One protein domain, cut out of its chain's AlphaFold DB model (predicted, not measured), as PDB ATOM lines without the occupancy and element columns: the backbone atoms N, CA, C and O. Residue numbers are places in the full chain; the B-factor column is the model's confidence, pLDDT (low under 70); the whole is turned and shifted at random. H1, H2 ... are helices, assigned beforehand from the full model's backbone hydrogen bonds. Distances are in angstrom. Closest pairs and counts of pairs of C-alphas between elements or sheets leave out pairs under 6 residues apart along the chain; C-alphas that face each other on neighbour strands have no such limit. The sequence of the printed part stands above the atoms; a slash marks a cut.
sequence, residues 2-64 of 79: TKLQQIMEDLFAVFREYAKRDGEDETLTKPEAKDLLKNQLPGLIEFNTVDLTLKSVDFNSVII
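Overview. This is residues 2 to 64 of the 79 residues of the protein "S_100 domain-containing protein" of Salarias fasciatus (UniProt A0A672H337). Two helices meet near one end of each as a loose V: residues 2 to 13, of which 3 to 13 belong to the long H1, stick out, and the last turns of H1, residues 15 to 19, meet the shorter H2. Beyond H2 a long stretch with no named element, residues 41 to 64, makes a wide loop and ends in a tail whose residues 58 to 64 stick out. The printed part has 63 residues with two named helices, H1 then H2, and no named strand. Its class is all helix, though under half of the residues, 28 of the 63, are in named elements. The whole is loose, with a radius of gyration of the C-alphas of 13.5 A and spans of 39 by 33 by 22 A.

Arrangement. H1, residues 3 to 19, touches H2, residues 30 to 40, with residues 15 to 19 alone. Their closest C-alphas are those of Tyr 18 and Glu 32, 5.6 A apart. The two run opposite ways at a steep tilt of 46 degrees. In H2 every O i to N i+4 pair is within hydrogen-bond range; in H1 12 of 13 are.

Along the chain. H1 begins at C-alpha 3, (102.462, 119.167, 198.761), and measures 24.7 A to C-alpha 19, (102.066, 109.316, 176.138). H2 measures 15.3 A from first to last C-alpha and ends at C-alpha 40, (96.630, 121.479, 179.711).

Size, cuts and confidence. The two C-alphas farthest apart are those of Thr 2 and Thr 49, at 41.7 A. The printed part has no cut, and the link from H1 to H2, 10 residues, is short. Without the stretches that stand free, the remaining 44 residues span 28 by 19 by 15 A. The mean pLDDT of the printed part is 71.9; residues 22 to 23 and 42 to 64 are under 70.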
ATOM      1  N   THR A   2     103.684 114.796 200.704       96.12
ATOM      2  CA  THR A   2     103.928 116.252 200.807       96.12
ATOM      3  C   THR A   2     103.248 117.007 199.664       96.12
ATOM      4  O   THR A   2     102.953 116.424 198.623       96.12
ATOM      5  N   LYS A   3     103.039 118.322 199.822       95.06
ATOM      6  CA  LYS A   3     102.462 119.167 198.761       95.06
ATOM      7  C   LYS A   3     103.272 119.103 197.460       95.06
ATOM      8  O   LYS A   3     102.689 119.024 196.388       95.06
ATOM      9  N   LEU A   4     104.603 119.112 197.557       94.88
ATOM     10  CA  LEU A   4     105.478 118.991 196.388       94.88
ATOM     11  C   LEU A   4     105.352 117.612 195.732       94.88
ATOM     12  O   LEU A   4     105.286 117.526 194.511       94.88
ATOM     13  N   GLN A   5     105.283 116.549 196.536       94.12
ATOM     14  CA  GLN A   5     105.107 115.195 196.022       94.12
ATOM     15  C   GLN A   5     103.791 115.054 195.244       94.12
ATOM     16  O   GLN A   5     103.804 114.493 194.156       94.12
ATOM     17  N   GLN A   6     102.692 115.632 195.742       95.06
ATOM     18  CA  GLN A   6     101.409 115.647 195.027       95.06
ATOM     19  C   GLN A   6     101.502 116.353 193.678       95.06
ATOM     20  O   GLN A   6     101.099 115.788 192.673       95.06
ATOM     21  N   ILE A   7     102.108 117.541 193.638       95.00
ATOM     22  CA  ILE A   7     102.266 118.295 192.387       95.00
ATOM     23  C   ILE A   7     103.069 117.491 191.354       95.00
ATOM     24  O   ILE A   7     102.730 117.490 190.173       95.00
ATOM     25  N   MET A   8     104.124 116.796 191.787       92.88
ATOM     26  CA  MET A   8     104.919 115.950 190.892       92.88
ATOM     27  C   MET A   8     104.125 114.733 190.407       92.88
ATOM     28  O   MET A   8     104.190 114.401 189.225       92.88
ATOM     29  N   GLU A   9     103.365 114.077 191.285       94.19
ATOM     30  CA  GLU A   9     102.510 112.947 190.907       94.19
ATOM     31  C   GLU A   9     101.419 113.360 189.912       94.19
ATOM     32  O   GLU A   9     101.225 112.664 188.912       94.19
ATOM     33  N   ASP A  10     100.790 114.518 190.118       93.88
ATOM     34  CA  ASP A  10      99.783 115.077 189.213       93.88
ATOM     35  C   ASP A  10     100.394 115.398 187.838       93.88
ATOM     36  O   ASP A  10      99.825 115.047 186.803       93.88
ATOM     37  N   LEU A  11     101.598 115.985 187.808       92.19
ATOM     38  CA  LEU A  11     102.323 116.257 186.563       92.19
ATOM     39  C   LEU A  11     102.614 114.965 185.782       92.19
ATOM     40  O   LEU A  11     102.388 114.904 184.572       92.19
ATOM     41  N   PHE A  12     103.087 113.919 186.464       90.31
ATOM     42  CA  PHE A  12     103.346 112.625 185.830       90.31
ATOM     43  C   PHE A  12     102.066 111.924 185.365       90.31
ATOM     44  O   PHE A  12     102.091 111.218 184.356       90.31
ATOM     45  N   ALA A  13     100.959 112.078 186.093       91.69
ATOM     46  CA  ALA A  13      99.670 111.525 185.693       91.69
ATOM     47  C   ALA A  13      99.202 112.139 184.368       91.69
ATOM     48  O   ALA A  13      98.890 111.391 183.440       91.69
ATOM     49  N   VAL A  14      99.268 113.468 184.251       91.56
ATOM     50  CA  VAL A  14      98.943 114.185 183.011       91.56
ATOM     51  C   VAL A  14      99.889 113.780 181.881       91.56
ATOM     52  O   VAL A  14      99.428 113.491 180.785       91.56
ATOM     53  N   PHE A  15     101.198 113.685 182.125       88.94
ATOM     54  CA  PHE A  15     102.150 113.240 181.097       88.94
ATOM     55  C   PHE A  15     101.798 111.848 180.545       88.94
ATOM     56  O   PHE A  15     101.652 111.670 179.335       88.94
ATOM     57  N   ARG A  16     101.597 110.865 181.434       87.81
ATOM     58  CA  ARG A  16     101.292 109.479 181.043       87.81
ATOM     59  C   ARG A  16      99.943 109.330 180.349       87.81
ATOM     60  O   ARG A  16      99.777 108.405 179.566       87.81
ATOM     61  N   GLU A  17      98.969 110.189 180.635       90.50
ATOM     62  CA  GLU A  17      97.677 110.175 179.939       90.50
ATOM     63  C   GLU A  17      97.840 110.434 178.432       90.50
ATOM     64  O   GLU A  17      97.144 109.824 177.619       90.50
ATOM     65  N   TYR A  18      98.784 111.299 178.056       87.56
ATOM     66  CA  TYR A  18      99.019 111.666 176.661       87.56
ATOM     67  C   TYR A  18     100.032 110.746 175.969       87.56
ATOM     68  O   TYR A  18      99.824 110.463 174.798       87.56
ATOM     69  N   ALA A  19     101.044 110.232 176.680       84.44
ATOM     70  CA  ALA A  19     102.066 109.316 176.138       84.44
ATOM     71  C   ALA A  19     101.530 107.912 175.797       84.44
ATOM     72  O   ALA A  19     102.075 107.177 174.983       84.44
ATOM     73  N   LYS A  20     100.416 107.503 176.410       78.62
ATOM     74  CA  LYS A  20      99.833 106.169 176.192       78.62
ATOM     75  C   LYS A  20      99.137 105.987 174.841       78.62
ATOM     76  O   LYS A  20      98.611 104.899 174.601       78.62
ATOM     77  N   ARG A  21      99.046 107.014 173.992       74.44
ATOM     78  CA  ARG A  21      98.211 106.954 172.781       74.44
ATOM     79  C   ARG A  21      98.898 106.195 171.649       74.44
ATOM     80  O   ARG A  21      98.209 105.448 170.960       74.44
ATOM     81  N   ASP A  22     100.218 106.308 171.532       67.38
ATOM     82  CA  ASP A  22     101.014 105.612 170.510       67.38
ATOM     83  C   ASP A  22     101.739 104.347 171.027       67.38
ATOM     84  O   ASP A  22     102.432 103.674 170.265       67.38
ATOM     85  N   GLY A  23     101.538 103.971 172.296       68.69
ATOM     86  CA  GLY A  23     102.058 102.726 172.885       68.69
ATOM     87  C   GLY A  23     103.417 102.833 173.588       68.69
ATOM     88  O   GLY A  23     103.865 101.841 174.155       68.69
ATOM     89  N   GLU A  24     104.028 104.021 173.606       71.62
ATOM     90  CA  GLU A  24     105.293 104.333 174.290       71.62
ATOM     91  C   GLU A  24     105.023 105.265 175.484       71.62
ATOM     92  O   GLU A  24     104.932 106.476 175.329       71.62
ATOM     93  N   ASP A  25     104.889 104.732 176.700       73.94
ATOM     94  CA  ASP A  25     104.453 105.517 177.869       73.94
ATOM     95  C   ASP A  25     105.559 106.353 178.545       73.94
ATOM     96  O   ASP A  25     105.283 107.129 179.469       73.94
ATOM     97  N   GLU A  26     106.796 106.233 178.060       79.31
ATOM     98  CA  GLU A  26     107.967 106.970 178.546       79.31
ATOM     99  C   GLU A  26     108.226 108.278 177.781       79.31
ATOM    100  O   GLU A  26     108.930 109.162 178.284       79.31
ATOM    101  N   THR A  27     107.666 108.441 176.577       79.00
ATOM    102  CA  THR A  27     107.908 109.613 175.719       79.00
ATOM    103  C   THR A  27     106.620 110.132 175.092       79.00
ATOM    104  O   THR A  27     105.641 109.412 174.997       79.00
ATOM    105  N   LEU A  28     106.609 111.402 174.677       78.06
ATOM    106  CA  LEU A  28     105.500 111.967 173.907       78.06
ATOM    107  C   LEU A  28     105.911 112.098 172.448       78.06
ATOM    108  O   LEU A  28     106.927 112.732 172.133       78.06
ATOM    109  N   THR A  29     105.085 111.587 171.547       78.62
ATOM    110  CA  THR A  29     105.205 111.897 170.127       78.62
ATOM    111  C   THR A  29     104.821 113.361 169.879       78.62
ATOM    112  O   THR A  29     104.159 114.025 170.683       78.62
ATOM    113  N   LYS A  30     105.250 113.928 168.745       76.56
ATOM    114  CA  LYS A  30     104.884 115.306 168.364       76.56
ATOM    115  C   LYS A  30     103.365 115.581 168.420       76.56
ATOM    116  O   LYS A  30     103.004 116.647 168.926       76.56
ATOM    117  N   PRO A  31     102.472 114.703 167.914       77.62
ATOM    118  CA  PRO A  31     101.030 114.919 168.043       77.62
ATOM    119  C   PRO A  31     100.533 114.817 169.492       77.62
ATOM    120  O   PRO A  31      99.703 115.631 169.893       77.62
ATOM    121  N   GLU A  32     101.067 113.911 170.312       80.50
ATOM    122  CA  GLU A  32     100.686 113.802 171.729       80.50
ATOM    123  C   GLU A  32     101.094 115.045 172.529       80.50
ATOM    124  O   GLU A  32     100.293 115.602 173.283       80.50
ATOM    125  N   ALA A  33     102.314 115.545 172.307       80.19
ATOM    126  CA  ALA A  33     102.791 116.783 172.910       80.19
ATOM    127  C   ALA A  33     101.951 117.993 172.467       80.19
ATOM    128  O   ALA A  33     101.627 118.854 173.286       80.19
ATOM    129  N   LYS A  34     101.547 118.056 171.189       77.00
ATOM    130  CA  LYS A  34     100.639 119.098 170.680       77.00
ATOM    131  C   LYS A  34      99.323 119.117 171.447       77.00
ATOM    132  O   LYS A  34      98.871 120.186 171.858       77.00
ATOM    133  N   ASP A  35      98.722 117.948 171.621       83.75
ATOM    134  CA  ASP A  35      97.443 117.806 172.305       83.75
ATOM    135  C   ASP A  35      97.556 118.141 173.794       83.75
ATOM    136  O   ASP A  35      96.703 118.860 174.319       83.75
ATOM    137  N   LEU A  36      98.627 117.695 174.461       86.00
ATOM    138  CA  LEU A  36      98.883 118.020 175.865       86.00
ATOM    139  C   LEU A  36      98.979 119.529 176.052       86.00
ATOM    140  O   LEU A  36      98.261 120.103 176.868       86.00
ATOM    141  N   LEU A  37      99.836 120.188 175.275       82.31
ATOM    142  CA  LEU A  37     100.069 121.620 175.420       82.31
ATOM    143  C   LEU A  37      98.821 122.442 175.066       82.31
ATOM    144  O   LEU A  37      98.553 123.450 175.714       82.31
ATOM    145  N   LYS A  38      98.018 121.995 174.093       81.38
ATOM    146  CA  LYS A  38      96.742 122.635 173.747       81.38
ATOM    147  C   LYS A  38      95.720 122.563 174.885       81.38
ATOM    148  O   LYS A  38      95.025 123.547 175.127       81.38
ATOM    149  N   ASN A  39      95.605 121.409 175.537       86.25
ATOM    150  CA  ASN A  39      94.533 121.146 176.498       86.25
ATOM    151  C   ASN A  39      94.910 121.528 177.934       86.25
ATOM    152  O   ASN A  39      94.064 122.022 178.672       86.25
ATOM    153  N   GLN A  40      96.163 121.301 178.331       86.25
ATOM    154  CA  GLN A  40      96.630 121.479 179.711       86.25
ATOM    155  C   GLN A  40      97.308 122.832 179.932       86.25
ATOM    156  O   GLN A  40      97.317 123.334 181.052       86.25
ATOM    157  N   LEU A  41      97.862 123.441 178.876       81.38
ATOM    158  CA  LEU A  41      98.552 124.736 178.938       81.38
ATOM    159  C   LEU A  41      98.014 125.715 177.874       81.38
ATOM    160  O   LEU A  41      98.784 126.238 177.056       81.38
ATOM    161  N   PRO A  42      96.691 125.993 177.862       69.56
ATOM    162  CA  PRO A  42      96.102 126.930 176.914       69.56
ATOM    163  C   PRO A  42      96.750 128.313 177.072       69.56
ATOM    164  O   PRO A  42      96.813 128.868 178.166       69.56
ATOM    165  N   GLY A  43      97.260 128.864 175.969       68.44
ATOM    166  CA  GLY A  43      97.978 130.145 175.949       68.44
ATOM    167  C   GLY A  43      99.506 130.034 175.906       68.44
ATOM    168  O   GLY A  43     100.165 131.040 175.655       68.44
ATOM    169  N   LEU A  44     100.077 128.833 176.073       65.12
ATOM    170  CA  LEU A  44     101.520 128.598 175.907       65.12
ATOM    171  C   LEU A  44     101.958 128.530 174.432       65.12
ATOM    172  O   LEU A  44     103.121 128.769 174.106       65.12
ATOM    173  N   ILE A  45     101.029 128.186 173.536       58.00
ATOM    174  CA  ILE A  45     101.272 128.039 172.097       58.00
ATOM    175  C   ILE A  45     100.425 129.058 171.331       58.00
ATOM    176  O   ILE A  45      99.220 129.168 171.567       58.00
ATOM    177  N   GLU A  46     101.039 129.751 170.369       55.78
ATOM    178  CA  GLU A  46     100.309 130.414 169.285       55.78
ATOM    179  C   GLU A  46     100.118 129.442 168.119       55.78
ATOM    180  O   GLU A  46     101.070 128.868 167.595       55.78
ATOM    181  N   PHE A  47      98.867 129.236 167.709       51.78
ATOM    182  CA  PHE A  47      98.529 128.346 166.601       51.78
ATOM    183  C   PHE A  47      98.724 129.049 165.254       51.78
ATOM    184  O   PHE A  47      97.747 129.437 164.619       51.78
ATOM    185  N   ASN A  48      99.968 129.157 164.787       46.22
ATOM    186  CA  ASN A  48     100.243 129.531 163.402       46.22
ATOM    187  C   ASN A  48     100.678 128.281 162.626       46.22
ATOM    188  O   ASN A  48     101.722 127.700 162.886       46.22
ATOM    189  N   THR A  49      99.778 127.824 161.751       37.22
ATOM    190  CA  THR A  49      99.921 126.789 160.709       37.22
ATOM    191  C   THR A  49     101.121 125.835 160.822       37.22
ATOM    192  O   THR A  49     102.245 126.170 160.474       37.22
ATOM    193  N   VAL A  50     100.806 124.582 161.165       47.75
ATOM    194  CA  VAL A  50     101.636 123.365 161.029       47.75
ATOM    195  C   VAL A  50     102.875 123.258 161.933       47.75
ATOM    196  O   VAL A  50     103.210 122.135 162.304       47.75
ATOM    197  N   ASP A  51     103.452 124.359 162.414       49.06
ATOM    198  CA  ASP A  51     104.586 124.332 163.345       49.06
ATOM    199  C   ASP A  51     104.179 124.709 164.774       49.06
ATOM    200  O   ASP A  51     103.628 125.776 165.044       49.06
ATOM    201  N   LEU A  52     104.480 123.818 165.723       53.38
ATOM    202  CA  LEU A  52     104.451 124.130 167.151       53.38
ATOM    203  C   LEU A  52     105.599 125.093 167.458       53.38
ATOM    204  O   LEU A  52     106.667 124.689 167.914       53.38
ATOM    205  N   THR A  53     105.390 126.377 167.208       52.53
ATOM    206  CA  THR A  53     106.272 127.403 167.750       52.53
ATOM    207  C   THR A  53     105.871 127.606 169.206       52.53
ATOM    208  O   THR A  53     104.874 128.251 169.528       52.53
ATOM    209  N   LEU A  54     106.620 126.971 170.118       53.84
ATOM    210  CA  LEU A  54     106.557 127.331 171.532       53.84
ATOM    211  C   LEU A  54     106.810 128.829 171.592       53.84
ATOM    212  O   LEU A  54     107.825 129.306 171.078       53.84
ATOM    213  N   LYS A  55     105.875 129.567 172.185       49.94
ATOM    214  CA  LYS A  55     105.955 131.015 172.305       49.94
ATOM    215  C   LYS A  55     106.989 131.338 173.383       49.94
ATOM    216  O   LYS A  55     106.633 131.677 174.502       49.94
ATOM    217  N   SER A  56     108.259 131.064 173.077       46.31
ATOM    218  CA  SER A  56     109.440 131.281 173.909       46.31
ATOM    219  C   SER A  56     109.159 131.165 175.413       46.31
ATOM    220  O   SER A  56     109.302 132.142 176.147       46.31
ATOM    221  N   VAL A  57     108.761 129.986 175.897       48.41
ATOM    222  CA  VAL A  57     109.071 129.662 177.292       48.41
ATOM    223  C   VAL A  57     110.498 129.164 177.272       48.41
ATOM    224  O   VAL A  57     110.784 128.026 176.913       48.41
ATOM    225  N   ASP A  58     111.395 130.109 177.512       48.41
ATOM    226  CA  ASP A  58     112.837 129.959 177.455       48.41
ATOM    227  C   ASP A  58     113.331 129.019 178.573       48.41
ATOM    228  O   ASP A  58     113.884 129.440 179.593       48.41
ATOM    229  N   PHE A  59     113.120 127.711 178.395       45.00
ATOM    230  CA  PHE A  59     113.665 126.669 179.272       45.00
ATOM    231  C   PHE A  59     115.204 126.589 179.197       45.00
ATOM    232  O   PHE A  59     115.822 125.930 180.034       45.00
ATOM    233  N   ASN A  60     115.847 127.313 178.268       41.38
ATOM    234  CA  ASN A  60     117.305 127.446 178.219       41.38
ATOM    235  C   ASN A  60     117.871 128.419 179.266       41.38
ATOM    236  O   ASN A  60     119.073 128.384 179.529       41.38
ATOM    237  N   SER A  61     117.043 129.213 179.950       38.97
ATOM    238  CA  SER A  61     117.512 130.056 181.061       38.97
ATOM    239  C   SER A  61     117.891 129.264 182.327       38.97
ATOM    240  O   SER A  61     118.634 129.771 183.167       38.97
ATOM    241  N   VAL A  62     117.454 128.002 182.461       38.44
ATOM    242  CA  VAL A  62     117.701 127.183 183.666       38.44
ATOM    243  C   VAL A  62     119.032 126.410 183.605       38.44
ATOM    244  O   VAL A  62     119.606 126.099 184.647       38.44
ATOM    245  N   ILE A  63     119.583 126.134 182.413       39.59
ATOM    246  CA  ILE A  63     120.769 125.258 182.263       39.59
ATOM    247  C   ILE A  63     122.081 126.044 182.042       39.59
ATOM    248  O   ILE A  63     123.161 125.546 182.371       39.59
ATOM    249  N   ILE A  64     122.032 127.312 181.611       39.59
ATOM    250  CA  ILE A  64     123.232 128.147 181.373       39.59
ATOM    251  C   ILE A  64     123.692 128.871 182.661       39.59
ATOM    252  O   ILE A  64     124.072 130.037 182.656       39.59
TER     253      ILE A  64